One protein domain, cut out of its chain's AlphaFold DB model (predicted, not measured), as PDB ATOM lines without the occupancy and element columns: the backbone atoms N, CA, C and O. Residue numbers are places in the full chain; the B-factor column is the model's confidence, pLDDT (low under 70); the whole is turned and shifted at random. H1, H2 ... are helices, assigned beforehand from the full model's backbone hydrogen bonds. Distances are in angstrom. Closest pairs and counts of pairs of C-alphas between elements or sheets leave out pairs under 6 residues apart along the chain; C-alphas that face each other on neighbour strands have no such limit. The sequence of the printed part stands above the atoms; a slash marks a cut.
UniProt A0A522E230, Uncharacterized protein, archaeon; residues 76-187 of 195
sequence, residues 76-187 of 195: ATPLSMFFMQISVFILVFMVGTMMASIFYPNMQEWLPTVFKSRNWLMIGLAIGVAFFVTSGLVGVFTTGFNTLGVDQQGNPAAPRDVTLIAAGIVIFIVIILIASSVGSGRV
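AT A GLANCE: This is residues 76 to 187 of the 195 residues of an uncharacterized protein of archaeon (UniProt A0A522E230). A flat, open frame of helices: long H1 makes one side, short H2 turns the corner, and H3 runs back slantwise to meet the first part of H1, closing a thin triangle. H4 follows beyond that meeting point, and after a long loop H5 folds back past H4 along the other side of H3. The 112 printed residues hold five named helices, H1 to H5, and no named strand: all helix. The whole is only just loose, close to extended, with a radius of gyration of the C-alphas of 19.6 A and spans of 63 by 37 by 13 A.

HOW THE PARTS SIT: H1, residues 76 to 103, is close to but not clearly touching H2, residues 107 to 115; the closest C-alphas, of Ser 101 and Met 107, are 5.9 A apart. With residues 82 to 86 alone H1 touches H3, residues 118 to 134, opposite ways at a steep tilt of 38 degrees; C-alphas 82 and 131 are closest, 6.7 A. H1 touches H4, residues 137 to 146, at a shallow tilt of 24 degrees; C-alphas 78 and 137 are closest, 5.5 A. H4 and H5, residues 160 to 183, form a helical hairpin; C-alphas 141 and 167 are closest, 6.4 A. H3 and H5 are near each other; H1 and H5 are apart. Every O i to N i+4 pair is within hydrogen-bond range in H3 and H5, against 22 of 24 in H1, 3 of 5 in H2 and 4 of 6 in H4.

IN THESE COORDINATES: H1 begins at C-alpha 76 (275.699, 139.389, 263.419) and is 40.7 A long. H3 is 24.3 A long; H5 is 34.2 A long and ends at C-alpha 183 (260.699, 116.127, 242.614).

THE WHOLE: C-alphas 105 and 154 are farthest apart, 63.2 A. The printed part has no cut; the link from H4 to H5 is long. Low-confidence residues, under 70, include 139 to 172.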
ATOM      1  N   ALA A  76     274.577 138.814 264.149       65.75
ATOM      2  CA  ALA A  76     275.699 139.389 263.419       65.75
ATOM      3  C   ALA A  76     276.925 138.467 263.430       65.75
ATOM      4  O   ALA A  76     277.550 138.279 262.388       65.75
ATOM      5  N   THR A  77     277.239 137.835 264.567       73.88
ATOM      6  CA  THR A  77     278.430 136.980 264.671       73.88
ATOM      7  C   THR A  77     278.321 135.738 263.775       73.88
ATOM      8  O   THR A  77     279.187 135.576 262.910       73.88
ATOM      9  N   PRO A  78     277.268 134.900 263.864       71.56
ATOM     10  CA  PRO A  78     277.135 133.717 263.005       71.56
ATOM     11  C   PRO A  78     276.977 134.071 261.524       71.56
ATOM     12  O   PRO A  78     277.539 133.401 260.658       71.56
ATOM     13  N   LEU A  79     276.273 135.168 261.220       72.06
ATOM     14  CA  LEU A  79     276.113 135.644 259.849       72.06
ATOM     15  C   LEU A  79     277.447 136.123 259.255       72.06
ATOM     16  O   LEU A  79     277.767 135.782 258.117       72.06
ATOM     17  N   SER A  80     278.260 136.857 260.024       70.38
ATOM     18  CA  SER A  80     279.595 137.285 259.582       70.38
ATOM     19  C   SER A  80     280.518 136.092 259.321       70.38
ATOM     20  O   SER A  80     281.216 136.069 258.308       70.38
ATOM     21  N   MET A  81     280.466 135.062 260.177       70.69
ATOM     22  CA  MET A  81     281.241 133.834 259.997       70.69
ATOM     23  C   MET A  81     280.816 133.088 258.731       70.69
ATOM     24  O   MET A  81     281.674 132.676 257.953       70.69
ATOM     25  N   PHE A  82     279.512 132.980 258.479       75.56
ATOM     26  CA  PHE A  82     278.983 132.398 257.248       75.56
ATOM     27  C   PHE A  82     279.460 133.148 255.996       75.56
ATOM     28  O   PHE A  82     279.982 132.533 255.065       75.56
ATOM     29  N   PHE A  83     279.349 134.481 255.981       76.38
ATOM     30  CA  PHE A  83     279.813 135.286 254.847       76.38
ATOM     31  C   PHE A  83     281.323 135.192 254.640       76.38
ATOM     32  O   PHE A  83     281.772 135.100 253.498       76.38
ATOM     33  N   MET A  84     282.108 135.174 255.715       77.75
ATOM     34  CA  MET A  84     283.555 134.992 255.642       77.75
ATOM     35  C   MET A  84     283.911 133.624 255.045       77.75
ATOM     36  O   MET A  84     284.727 133.559 254.127       77.75
ATOM     37  N   GLN A  85     283.259 132.547 255.491       72.12
ATOM     38  CA  GLN A  85     283.460 131.196 254.953       72.12
ATOM     39  C   GLN A  85     283.109 131.113 253.463       72.12
ATOM     40  O   GLN A  85     283.907 130.605 252.674       72.12
ATOM     41  N   ILE A  86     281.959 131.664 253.059       80.88
ATOM     42  CA  ILE A  86     281.559 131.717 251.646       80.88
ATOM     43  C   ILE A  86     282.536 132.557 250.827       80.88
ATOM     44  O   ILE A  86     282.899 132.159 249.725       80.88
ATOM     45  N   SER A  87     282.990 133.694 251.350       78.06
ATOM     46  CA  SER A  87     283.931 134.568 250.641       78.06
ATOM     47  C   SER A  87     285.266 133.866 250.400       78.06
ATOM     48  O   SER A  87     285.777 133.885 249.281       78.06
ATOM     49  N   VAL A  88     285.800 133.179 251.415       82.75
ATOM     50  CA  VAL A  88     287.014 132.357 251.282       82.75
ATOM     51  C   VAL A  88     286.791 131.225 250.279       82.75
ATOM     52  O   VAL A  88     287.636 131.001 249.415       82.75
ATOM     53  N   PHE A  89     285.644 130.547 250.335       84.94
ATOM     54  CA  PHE A  89     285.301 129.493 249.382       84.94
ATOM     55  C   PHE A  89     285.232 130.009 247.940       84.94
ATOM     56  O   PHE A  89     285.831 129.403 247.055       84.94
ATOM     57  N   ILE A  90     284.553 131.135 247.697       83.75
ATOM     58  CA  ILE A  90     284.466 131.767 246.373       83.75
ATOM     59  C   ILE A  90     285.860 132.146 245.878       83.75
ATOM     60  O   ILE A  90     286.168 131.908 244.715       83.75
ATOM     61  N   LEU A  91     286.717 132.687 246.746       89.00
ATOM     62  CA  LEU A  91     288.081 133.060 246.382       89.00
ATOM     63  C   LEU A  91     288.907 131.835 245.973       89.00
ATOM     64  O   LEU A  91     289.516 131.835 244.903       89.00
ATOM     65  N   VAL A  92     288.880 130.766 246.774       89.25
ATOM     66  CA  VAL A  92     289.550 129.496 246.443       89.25
ATOM     67  C   VAL A  92     288.987 128.909 245.148       89.25
ATOM     68  O   VAL A  92     289.750 128.462 244.292       89.25
ATOM     69  N   PHE A  93     287.667 128.954 244.965       88.31
ATOM     70  CA  PHE A  93     286.999 128.483 243.757       88.31
ATOM     71  C   PHE A  93     287.409 129.296 242.524       88.31
ATOM     72  O   PHE A  93     287.727 128.712 241.492       88.31
ATOM     73  N   MET A  94     287.466 130.627 242.620       92.00
ATOM     74  CA  MET A  94     287.924 131.503 241.539       92.00
ATOM     75  C   MET A  94     289.370 131.205 241.150       92.00
ATOM     76  O   MET A  94     289.639 130.994 239.970       92.00
ATOM     77  N   VAL A  95     290.284 131.122 242.121       91.25
ATOM     78  CA  VAL A  95     291.695 130.792 241.856       91.25
ATOM     79  C   VAL A  95     291.817 129.398 241.239       91.25
ATOM     80  O   VAL A  95     292.510 129.227 240.238       91.25
ATOM     81  N   GLY A  96     291.096 128.409 241.773       91.88
ATOM     82  CA  GLY A  96     291.057 127.059 241.211       91.88
ATOM     83  C   GLY A  96     290.532 127.035 239.774       91.88
ATOM     84  O   GLY A  96     291.087 126.342 238.925       91.88
ATOM     85  N   THR A  97     289.522 127.851 239.476       87.88
ATOM     86  CA  THR A  97     288.929 127.976 238.139       87.88
ATOM     87  C   THR A  97     289.889 128.671 237.167       87.88
ATOM     88  O   THR A  97     290.028 128.233 236.029       87.88
ATOM     89  N   MET A  98     290.622 129.695 237.612       92.38
ATOM     90  CA  MET A  98     291.687 130.334 236.824       92.38
ATOM     91  C   MET A  98     292.841 129.371 236.524       92.38
ATOM     92  O   MET A  98     293.344 129.335 235.405       92.38
ATOM     93  N   MET A  99     293.251 128.555 237.497       93.44
ATOM     94  CA  MET A  99     294.275 127.533 237.268       93.44
ATOM     95  C   MET A  99     293.772 126.452 236.304       93.44
ATOM     96  O   MET A  99     294.497 126.045 235.398       93.44
ATOM     97  N   ALA A 100     292.515 126.025 236.444       90.81
ATOM     98  CA  ALA A 100     291.895 125.066 235.538       90.81
ATOM     99  C   ALA A 100     291.785 125.606 234.103       90.81
ATOM    100  O   ALA A 100     291.991 124.842 233.161       90.81
ATOM    101  N   SER A 101     291.539 126.907 233.905       94.88
ATOM    102  CA  SER A 101     291.421 127.480 232.557       94.88
ATOM    103  C   SER A 101     292.716 127.410 231.745       94.88
ATOM    104  O   SER A 101     292.658 127.426 230.520       94.88
ATOM    105  N   ILE A 102     293.879 127.302 232.400       96.19
ATOM    106  CA  ILE A 102     295.170 127.103 231.721       96.19
ATOM    107  C   ILE A 102     295.228 125.715 231.067       96.19
ATOM    108  O   ILE A 102     295.733 125.570 229.957       96.19
ATOM    109  N   PHE A 103     294.689 124.695 231.739       96.62
ATOM    110  CA  PHE A 103     294.669 123.317 231.236       96.62
ATOM    111  C   PHE A 103     293.467 123.032 230.328       96.62
ATOM    112  O   PHE A 103     293.529 122.141 229.483       96.62
ATOM    113  N   TYR A 104     292.382 123.793 230.485       94.19
ATOM    114  CA  TYR A 104     291.130 123.618 229.756       94.19
ATOM    115  C   TYR A 104     290.744 124.913 229.022       94.19
ATOM    116  O   TYR A 104     289.962 125.705 229.548       94.19
ATOM    117  N   PRO A 105     291.222 125.135 227.784       91.00
ATOM    118  CA  PRO A 105     290.922 126.358 227.029       91.00
ATOM    119  C   PRO A 105     289.419 126.553 226.742       91.00
ATOM    120  O   PRO A 105     288.952 127.684 226.672       91.00
ATOM    121  N   ASN A 106     288.632 125.470 226.682       94.12
ATOM    122  CA  ASN A 106     287.178 125.511 226.453       94.12
ATOM    123  C   ASN A 106     286.359 125.489 227.761       94.12
ATOM    124  O   ASN A 106     285.213 125.031 227.793       94.12
ATOM    125  N   MET A 107     286.933 125.956 228.876       88.31
ATOM    126  CA  MET A 107     286.296 125.885 230.197       88.31
ATOM    127  C   MET A 107     284.941 126.613 230.261       88.31
ATOM    128  O   MET A 107     284.052 126.172 230.987       88.31
ATOM    129  N   GLN A 108     284.750 127.682 229.477       88.44
ATOM    130  CA  GLN A 108     283.477 128.414 229.416       88.44
ATOM    131  C   GLN A 108     282.301 127.545 228.941       88.44
ATOM    132  O   GLN A 108     281.188 127.721 229.430       88.44
ATOM    133  N   GLU A 109     282.532 126.585 228.044       91.62
ATOM    134  CA  GLU A 109     281.495 125.664 227.552       91.62
ATOM    135  C   GLU A 109     281.313 124.454 228.484       91.62
ATOM    136  O   GLU A 109     280.215 123.905 228.638       91.62
ATOM    137  N   TRP A 110     282.388 124.055 229.164       89.00
ATOM    138  CA  TRP A 110     282.397 122.910 230.070       89.00
ATOM    139  C   TRP A 110     281.725 123.204 231.423       89.00
ATOM    140  O   TRP A 110     280.912 122.402 231.887       89.00
ATOM    141  N   LEU A 111     281.980 124.374 232.024       88.19
ATOM    142  CA  LEU A 111     281.382 124.825 233.294       88.19
ATOM    143  C   LEU A 111     279.852 124.663 233.354       88.19
ATOM    144  O   LEU A 111     279.361 123.999 234.269       88.19
ATOM    145  N   PRO A 112     279.066 125.204 232.403       88.44
ATOM    146  CA  PRO A 112     277.615 125.057 232.434       88.44
ATOM    147  C   PRO A 112     277.169 123.605 232.235       88.44
ATOM    148  O   PRO A 112     276.115 123.227 232.742       88.44
ATOM    149  N   THR A 113     277.952 122.773 231.545       91.31
ATOM    150  CA  THR A 113     277.656 121.341 231.374       91.31
ATOM    151  C   THR A 113     277.800 120.591 232.700       91.31
ATOM    152  O   THR A 113     276.921 119.807 233.065       91.31
ATOM    153  N   VAL A 114     278.847 120.893 233.472       88.25
ATOM    154  CA  VAL A 114     279.055 120.326 234.813       88.25
ATOM    155  C   VAL A 114     278.016 120.852 235.806       88.25
ATOM    156  O   VAL A 114     277.390 120.053 236.510       88.25
ATOM    157  N   PHE A 115     277.757 122.167 235.815       87.94
ATOM    158  CA  PHE A 115     276.780 122.804 236.709       87.94
ATOM    159  C   PHE A 115     275.337 122.349 236.458       87.94
ATOM    160  O   PHE A 115     274.544 122.300 237.397       87.94
ATOM    161  N   LYS A 116     274.983 121.988 235.218       87.44
ATOM    162  CA  LYS A 116     273.658 121.437 234.884       87.44
ATOM    163  C   LYS A 116     273.454 120.012 235.392       87.44
ATOM    164  O   LYS A 116     272.315 119.540 235.417       87.44
ATOM    165  N   SER A 117     274.517 119.302 235.771       87.38
ATOM    166  CA  SER A 117     274.374 117.936 236.263       87.38
ATOM    167  C   SER A 117     273.653 117.924 237.616       87.38
ATOM    168  O   SER A 117     273.973 118.676 238.536       87.38
ATOM    169  N   ARG A 118     272.669 117.028 237.764       84.75
ATOM    170  CA  ARG A 118     271.925 116.856 239.026       84.75
ATOM    171  C   ARG A 118     272.857 116.552 240.202       84.75
ATOM    172  O   ARG A 118     272.609 116.999 241.316       84.75
ATOM    173  N   ASN A 119     273.935 115.814 239.938       83.31
ATOM    174  CA  ASN A 119     274.943 115.483 240.939       83.31
ATOM    175  C   ASN A 119     275.619 116.743 241.479       83.31
ATOM    176  O   ASN A 119     275.802 116.857 242.686       83.31
ATOM    177  N   TRP A 120     275.921 117.710 240.613       85.69
ATOM    178  CA  TRP A 120     276.536 118.953 241.046       85.69
ATOM    179  C   TRP A 120     275.597 119.825 241.883       85.69
ATOM    180  O   TRP A 120     276.036 120.412 242.868       85.69
ATOM    181  N   LEU A 121     274.296 119.841 241.573       84.00
ATOM    182  CA  LEU A 121     273.296 120.499 242.421       84.00
ATOM    183  C   LEU A 121     273.272 119.870 243.825       84.00
ATOM    184  O   LEU A 121     273.323 120.592 244.817       84.00
ATOM    185  N   MET A 122     273.278 118.534 243.924       83.06
ATOM    186  CA  MET A 122     273.321 117.851 245.224       83.06
ATOM    187  C   MET A 122     274.623 118.116 245.991       83.06
ATOM    188  O   MET A 122     274.578 118.318 247.201       83.06
ATOM    189  N   ILE A 123     275.767 118.165 245.300       83.69
ATOM    190  CA  ILE A 123     277.059 118.526 245.904       83.69
ATOM    191  C   ILE A 123     277.026 119.973 246.409       83.69
ATOM    192  O   ILE A 123     277.388 120.224 247.555       83.69
ATOM    193  N   GLY A 124     276.540 120.918 245.601       85.88
ATOM    194  CA  GLY A 124     276.397 122.322 245.993       85.88
ATOM    195  C   GLY A 124     275.465 122.505 247.192       85.88
ATOM    196  O   GLY A 124     275.786 123.258 248.110       85.88
ATOM    197  N   LEU A 125     274.357 121.761 247.236       84.81
ATOM    198  CA  LEU A 125     273.448 121.746 248.379       84.81
ATOM    199  C   LEU A 125     274.132 121.183 249.633       84.81
ATOM    200  O   LEU A 125     274.037 121.789 250.697       84.81
ATOM    201  N   ALA A 126     274.850 120.063 249.514       82.88
ATOM    202  CA  ALA A 126     275.576 119.458 250.630       82.88
ATOM    203  C   ALA A 126     276.659 120.396 251.187       82.88
ATOM    204  O   ALA A 126     276.762 120.558 252.402       82.88
ATOM    205  N   ILE A 127     277.412 121.066 250.310       83.12
ATOM    206  CA  ILE A 127     278.404 122.083 250.685       83.12
ATOM    207  C   ILE A 127     277.720 123.270 251.380       83.12
ATOM    208  O   ILE A 127     278.180 123.712 252.431       83.12
ATOM    209  N   GLY A 128     276.596 123.755 250.844       83.44
ATOM    210  CA  GLY A 128     275.821 124.838 251.453       83.44
ATOM    211  C   GLY A 128     275.323 124.491 252.859       83.44
ATOM    212  O   GLY A 128     275.471 125.294 253.779       83.44
ATOM    213  N   VAL A 129     274.806 123.274 253.056       82.31
ATOM    214  CA  VAL A 129     274.401 122.774 254.379       82.31
ATOM    215  C   VAL A 129     275.610 122.641 255.307       82.31
ATOM    216  O   VAL A 129     275.528 123.040 256.465       82.31
ATOM    217  N   ALA A 130     276.750 122.151 254.817       77.94
ATOM    218  CA  ALA A 130     277.970 122.059 255.616       77.94
ATOM    219  C   ALA A 130     278.450 123.441 256.098       77.94
ATOM    220  O   ALA A 130     278.759 123.597 257.280       77.94
ATOM    221  N   PHE A 131     278.444 124.465 255.238       79.00
ATOM    222  CA  PHE A 131     278.745 125.850 255.637       79.00
ATOM    223  C   PHE A 131     277.715 126.412 256.617       79.00
ATOM    224  O   PHE A 131     278.060 127.065 257.599       79.00
ATOM    225  N   PHE A 132     276.437 126.117 256.406       80.25
ATOM    226  CA  PHE A 132     275.385 126.531 257.327       80.25
ATOM    227  C   PHE A 132     275.564 125.926 258.732       80.25
ATOM    228  O   PHE A 132     275.400 126.616 259.736       80.25
ATOM    229  N   VAL A 133     275.963 124.657 258.824       79.00
ATOM    230  CA  VAL A 133     276.240 123.993 260.107       79.00
ATOM    231  C   VAL A 133     277.520 124.540 260.746       79.00
ATOM    232  O   VAL A 133     277.513 124.916 261.917       79.00
ATOM    233  N   THR A 134     278.610 124.629 259.984       75.25
ATOM    234  CA  THR A 134     279.937 125.033 260.493       75.25
ATOM    235  C   THR A 134     280.056 126.524 260.810       75.25
ATOM    236  O   THR A 134     280.886 126.902 261.632       75.25
ATOM    237  N   SER A 135     279.222 127.383 260.220       74.94
ATOM    238  CA  SER A 135     279.132 128.812 260.570       74.94
ATOM    239  C   SER A 135     278.464 129.078 261.922       74.94
ATOM    240  O   SER A 135     278.436 130.217 262.387       74.94
ATOM    241  N   GLY A 136     277.898 128.050 262.562       72.69
ATOM    242  CA  GLY A 136     277.154 128.209 263.807       72.69
ATOM    243  C   GLY A 136     275.761 128.812 263.613       72.69
ATOM    244  O   GLY A 136     275.080 129.075 264.604       72.69
ATOM    245  N   LEU A 137     275.284 128.979 262.369       77.25
ATOM    246  CA  LEU A 137     273.905 129.402 262.098       77.25
ATOM    247  C   LEU A 137     272.887 128.412 262.678       77.25
ATOM    248  O   LEU A 137     271.871 128.835 263.214       77.25
ATOM    249  N   VAL A 138     273.182 127.109 262.694       77.44
ATOM    250  CA  VAL A 138     272.355 126.111 263.409       77.44
ATOM    251  C   VAL A 138     272.261 126.417 264.909       77.44
ATOM    252  O   VAL A 138     271.213 126.221 265.527       77.44
ATOM    253  N   GLY A 139     273.333 126.952 265.494       68.94
ATOM    254  CA  GLY A 139     273.366 127.427 266.874       68.94
ATOM    255  C   GLY A 139     272.391 128.576 267.118       68.94
ATOM    256  O   GLY A 139     271.744 128.598 268.156       68.94
ATOM    257  N   VAL A 140     272.192 129.475 266.150       67.94
ATOM    258  CA  VAL A 140     271.182 130.551 266.244       67.94
ATOM    259  C   VAL A 140     269.783 129.982 266.420       67.94
ATOM    260  O   VAL A 140     269.029 130.427 267.282       67.94
ATOM    261  N   PHE A 141     269.457 128.949 265.646       68.12
ATOM    262  CA  PHE A 141     268.147 128.317 265.728       68.12
ATOM    263  C   PHE A 141     267.999 127.467 266.990       68.12
ATOM    264  O   PHE A 141     266.954 127.517 267.622       68.12
ATOM    265  N   THR A 142     269.034 126.728 267.394       68.31
ATOM    266  CA  THR A 142     268.967 125.780 268.527       68.31
ATOM    267  C   THR A 142     269.205 126.415 269.898       68.31
ATOM    268  O   THR A 142     268.645 125.946 270.886       68.31
ATOM    269  N   THR A 143     269.968 127.504 269.998       64.25
ATOM    270  CA  THR A 143     270.189 128.211 271.273       64.25
ATOM    271  C   THR A 143     268.908 128.897 271.731       64.25
ATOM    272  O   THR A 143     268.568 128.790 272.904       64.25
ATOM    273  N   GLY A 144     268.119 129.453 270.803       57.09
ATOM    274  CA  GLY A 144     266.763 129.933 271.097       57.09
ATOM    275  C   GLY A 144     265.803 128.838 271.588       57.09
ATOM    276  O   GLY A 144     264.826 129.150 272.263       57.09
ATOM    277  N   PHE A 145     266.089 127.558 271.304       55.84
ATOM    278  CA  PHE A 145     265.363 126.413 271.872       55.84
ATOM    279  C   PHE A 145     265.904 125.954 273.230       55.84
ATOM    280  O   PHE A 145     265.125 125.426 274.016       55.84
ATOM    281  N   ASN A 146     267.204 126.118 273.499       52.44
ATOM    282  CA  ASN A 146     267.873 125.588 274.695       52.44
ATOM    283  C   ASN A 146     267.991 126.594 275.851       52.44
ATOM    284  O   ASN A 146     268.151 126.172 276.995       52.44
ATOM    285  N   THR A 147     267.876 127.904 275.607       54.84
ATOM    286  CA  THR A 147     267.720 128.916 276.670       54.84
ATOM    287  C   THR A 147     266.283 128.888 277.193       54.84
ATOM    288  O   THR A 147     265.474 129.790 276.973       54.84
ATOM    289  N   LEU A 148     265.933 127.770 277.826       50.69
ATOM    290  CA  LEU A 148     264.620 127.489 278.384       50.69
ATOM    291  C   LEU A 148     264.501 128.151 279.759       50.69
ATOM    292  O   LEU A 148     264.843 127.565 280.779       50.69
ATOM    293  N   GLY A 149     263.952 129.363 279.783       52.97
ATOM    294  CA  GLY A 149     263.334 129.934 280.983       52.97
ATOM    295  C   GLY A 149     264.170 130.925 281.787       52.97
ATOM    296  O   GLY A 149     263.591 131.609 282.622       52.97
ATOM    297  N   VAL A 150     265.465 131.058 281.515       54.28
ATOM    298  CA  VAL A 150     266.323 132.096 282.097       54.28
ATOM    299  C   VAL A 150     267.428 132.376 281.073       54.28
ATOM    300  O   VAL A 150     268.042 131.428 280.575       54.28
ATOM    301  N   ASP A 151     267.664 133.635 280.700       57.81
ATOM    302  CA  ASP A 151     268.929 133.980 280.033       57.81
ATOM    303  C   ASP A 151     270.107 133.650 280.987       57.81
ATOM    304  O   ASP A 151     269.906 133.372 282.171       57.81
ATOM    305  N   GLN A 152     271.365 133.659 280.532       54.84
ATOM    306  CA  GLN A 152     272.501 133.420 281.446       54.84
ATOM    307  C   GLN A 152     272.627 134.485 282.569       54.84
ATOM    308  O   GLN A 152     273.542 134.406 283.387       54.84
ATOM    309  N   GLN A 153     271.717 135.466 282.623       58.91
ATOM    310  CA  GLN A 153     271.711 136.626 283.509       58.91
ATOM    311  C   GLN A 153     270.461 136.757 284.401       58.91
ATOM    312  O   GLN A 153     270.401 137.696 285.190       58.91
ATOM    313  N   GLY A 154     269.508 135.820 284.372       64.69
ATOM    314  CA  GLY A 154     268.318 135.866 285.232       64.69
ATOM    315  C   GLY A 154     267.064 136.546 284.656       64.69
ATOM    316  O   GLY A 154     266.042 136.553 285.340       64.69
ATOM    317  N   ASN A 155     267.089 137.118 283.451       60.41
ATOM    318  CA  ASN A 155     265.958 137.852 282.882       60.41
ATOM    319  C   ASN A 155     264.941 136.949 282.161       60.41
ATOM    320  O   ASN A 155     265.295 135.905 281.596       60.41
ATOM    321  N   PRO A 156     263.658 137.372 282.135       56.81
ATOM    322  CA  PRO A 156     262.610 136.687 281.392       56.81
ATOM    323  C   PRO A 156     262.906 136.705 279.887       56.81
ATOM    324  O   PRO A 156     262.885 137.749 279.238       56.81
ATOM    325  N   ALA A 157     263.167 135.521 279.334       59.12
ATOM    326  CA  ALA A 157     263.374 135.315 277.906       59.12
ATOM    327  C   ALA A 157     262.082 135.551 277.092       59.12
ATOM    328  O   ALA A 157     260.967 135.415 277.602       59.12
ATOM    329  N   ALA A 158     262.247 135.878 275.805       55.91
ATOM    330  CA  ALA A 158     261.160 136.187 274.875       55.91
ATOM    331  C   ALA A 158     260.073 135.082 274.791       55.91
ATOM    332  O   ALA A 158     260.373 133.899 274.988       55.91
ATOM    333  N   PRO A 159     258.810 135.434 274.458       58.75
ATOM    334  CA  PRO A 159     257.696 134.489 274.402       58.75
ATOM    335  C   PRO A 159     257.953 133.308 273.458       58.75
ATOM    336  O   PRO A 159     258.265 133.482 272.279       58.75
ATOM    337  N   ARG A 160     257.755 132.097 273.993       53.50
ATOM    338  CA  ARG A 160     258.022 130.799 273.345       53.50
ATOM    339  C   ARG A 160     257.418 130.675 271.948       53.50
ATOM    340  O   ARG A 160     258.028 130.072 271.070       53.50
ATOM    341  N   ASP A 161     256.248 131.264 271.747       57.81
ATOM    342  CA  ASP A 161     255.462 131.101 270.528       57.81
ATOM    343  C   ASP A 161     256.158 131.716 269.309       57.81
ATOM    344  O   ASP A 161     256.140 131.141 268.223       57.81
ATOM    345  N   VAL A 162     256.851 132.845 269.486       55.06
ATOM    346  CA  VAL A 162     257.501 133.560 268.376       55.06
ATOM    347  C   VAL A 162     258.712 132.781 267.863       55.06
ATOM    348  O   VAL A 162     258.878 132.616 266.653       55.06
ATOM    349  N   THR A 163     259.527 132.243 268.772       57.03
ATOM    350  CA  THR A 163     260.724 131.464 268.422       57.03
ATOM    351  C   THR A 163     260.355 130.152 267.732       57.03
ATOM    352  O   THR A 163     260.976 129.773 266.738       57.03
ATOM    353  N   LEU A 164     259.301 129.483 268.211       57.72
ATOM    354  CA  LEU A 164     258.830 128.209 267.660       57.72
ATOM    355  C   LEU A 164     258.230 128.388 266.258       57.72
ATOM    356  O   LEU A 164     258.510 127.592 265.359       57.72
ATOM    357  N   ILE A 165     257.481 129.475 266.043       67.50
ATOM    358  CA  ILE A 165     256.950 129.842 264.723       67.50
ATOM    359  C   ILE A 165     258.094 130.181 263.755       67.50
ATOM    360  O   ILE A 165     258.111 129.670 262.634       67.50
ATOM    361  N   ALA A 166     259.076 130.985 264.176       58.59
ATOM    362  CA  ALA A 166     260.203 131.373 263.326       58.59
ATOM    363  C   ALA A 166     261.052 130.163 262.895       58.59
ATOM    364  O   ALA A 166     261.338 129.996 261.707       58.59
ATOM    365  N   ALA A 167     261.398 129.278 263.834       57.72
ATOM    366  CA  ALA A 167     262.140 128.059 263.528       57.72
ATOM    367  C   ALA A 167     261.339 127.094 262.636       57.72
ATOM    368  O   ALA A 167     261.889 126.530 261.688       57.72
ATOM    369  N   GLY A 168     260.035 126.946 262.896       68.81
ATOM    370  CA  GLY A 168     259.140 126.128 262.080       68.81
ATOM    371  C   GLY A 168     259.074 126.601 260.627       68.81
ATOM    372  O   GLY A 168     259.182 125.782 259.716       68.81
ATOM    373  N   ILE A 169     258.985 127.916 260.398       65.75
ATOM    374  CA  ILE A 169     258.980 128.507 259.050       65.75
ATOM    375  C   ILE A 169     260.293 128.213 258.316       65.75
ATOM    376  O   ILE A 169     260.267 127.802 257.157       65.75
ATOM    377  N   VAL A 170     261.442 128.380 258.977       61.41
ATOM    378  CA  VAL A 170     262.753 128.149 258.346       61.41
ATOM    379  C   VAL A 170     262.941 126.677 257.977       61.41
ATOM    380  O   VAL A 170     263.315 126.377 256.843       61.41
ATOM    381  N   ILE A 171     262.616 125.750 258.882       69.75
ATOM    382  CA  ILE A 171     262.681 124.304 258.609       69.75
ATOM    383  C   ILE A 171     261.740 123.933 257.458       69.75
ATOM    384  O   ILE A 171     262.124 123.190 256.554       69.75
ATOM    385  N   PHE A 172     260.528 124.486 257.447       68.44
ATOM    386  CA  PHE A 172     259.553 124.249 256.391       68.44
ATOM    387  C   PHE A 172     260.055 124.722 255.016       68.44
ATOM    388  O   PHE A 172     259.939 123.984 254.036       68.44
ATOM    389  N   ILE A 173     260.689 125.898 254.944       70.38
ATOM    390  CA  ILE A 173     261.319 126.407 253.713       70.38
ATOM    391  C   ILE A 173     262.421 125.454 253.235       70.38
ATOM    392  O   ILE A 173     262.466 125.114 252.052       70.38
ATOM    393  N   VAL A 174     263.278 124.976 254.141       70.88
ATOM    394  CA  VAL A 174     264.352 124.027 253.804       70.88
ATOM    395  C   VAL A 174     263.779 122.717 253.252       70.88
ATOM    396  O   VAL A 174     264.253 122.228 252.226       70.88
ATOM    397  N   ILE A 175     262.720 122.180 253.863       71.62
ATOM    398  CA  ILE A 175     262.049 120.961 253.386       71.62
ATOM    399  C   ILE A 175     261.452 121.172 251.992       71.62
ATOM    400  O   ILE A 175     261.617 120.310 251.130       71.62
ATOM    401  N   ILE A 176     260.802 122.312 251.736       74.12
ATOM    402  CA  ILE A 176     260.255 122.632 250.409       74.12
ATOM    403  C   ILE A 176     261.367 122.719 249.364       74.12
ATOM    404  O   ILE A 176     261.208 122.178 248.269       74.12
ATOM    405  N   LEU A 177     262.493 123.359 249.686       69.62
ATOM    406  CA  LEU A 177     263.633 123.460 248.771       69.62
ATOM    407  C   LEU A 177     264.198 122.077 248.425       69.62
ATOM    408  O   LEU A 177     264.438 121.785 247.252       69.62
ATOM    409  N   ILE A 178     264.330 121.194 249.418       73.81
ATOM    410  CA  ILE A 178     264.774 119.810 249.208       73.81
ATOM    411  C   ILE A 178     263.741 119.029 248.379       73.81
ATOM    412  O   ILE A 178     264.099 118.389 247.390       73.81
ATOM    413  N   ALA A 179     262.454 119.107 248.727       72.44
ATOM    414  CA  ALA A 179     261.379 118.404 248.027       72.44
ATOM    415  C   ALA A 179     261.246 118.858 246.562       72.44
ATOM    416  O   ALA A 179     261.097 118.024 245.667       72.44
ATOM    417  N   SER A 180     261.371 120.162 246.304       67.19
ATOM    418  CA  SER A 180     261.401 120.741 244.956       67.19
ATOM    419  C   SER A 180     262.606 120.232 244.156       67.19
ATOM    420  O   SER A 180     262.456 119.790 243.012       67.19
ATOM    421  N   SER A 181     263.783 120.192 244.788       69.44
ATOM    422  CA  SER A 181     265.009 119.681 244.171       69.44
ATOM    423  C   SER A 181     264.923 118.191 243.818       69.44
ATOM    424  O   SER A 181     265.468 117.774 242.795       69.44
ATOM    425  N   VAL A 182     264.257 117.371 244.639       75.94
ATOM    426  CA  VAL A 182     264.117 115.921 244.401       75.94
ATOM    427  C   VAL A 182     262.994 115.619 243.398       75.94
ATOM    428  O   VAL A 182     263.150 114.748 242.538       75.94
ATOM    429  N   GLY A 183     261.875 116.348 243.462       69.88
ATOM    430  CA  GLY A 183     260.699 116.127 242.614       69.88
ATOM    431  C   GLY A 183     260.923 116.451 241.135       69.88
ATOM    432  O   GLY A 183     260.450 115.718 240.263       69.88
ATOM    433  N   SER A 184     261.717 117.484 240.830       63.25
ATOM    434  CA  SER A 184     261.991 117.897 239.443       63.25
ATOM    435  C   SER A 184     262.746 116.825 238.628       63.25
ATOM    436  O   SER A 184     262.639 116.758 237.404       63.25
ATOM    437  N   GLY A 185     263.451 115.907 239.300       57.16
ATOM    438  CA  GLY A 185     264.244 114.857 238.657       57.16
ATOM    439  C   GLY A 185     263.462 113.658 238.104       57.16
ATOM    440  O   GLY A 185     264.070 112.843 237.411       57.16
ATOM    441  N   ARG A 186     262.161 113.510 238.402       58.28
ATOM    442  CA  ARG A 186     261.366 112.321 238.009       58.28
ATOM    443  C   ARG A 186     260.469 112.514 236.783       58.28
ATOM    444  O   ARG A 186     260.081 111.526 236.171       58.28
ATOM    445  N   VAL A 187     260.173 113.748 236.377       59.94
ATOM    446  CA  VAL A 187     259.150 114.012 235.340       59.94
ATOM    447  C   VAL A 187     259.647 113.736 233.910       59.94
ATOM    448  O   VAL A 187     258.847 113.510 233.011       59.94
TER     449      VAL A 187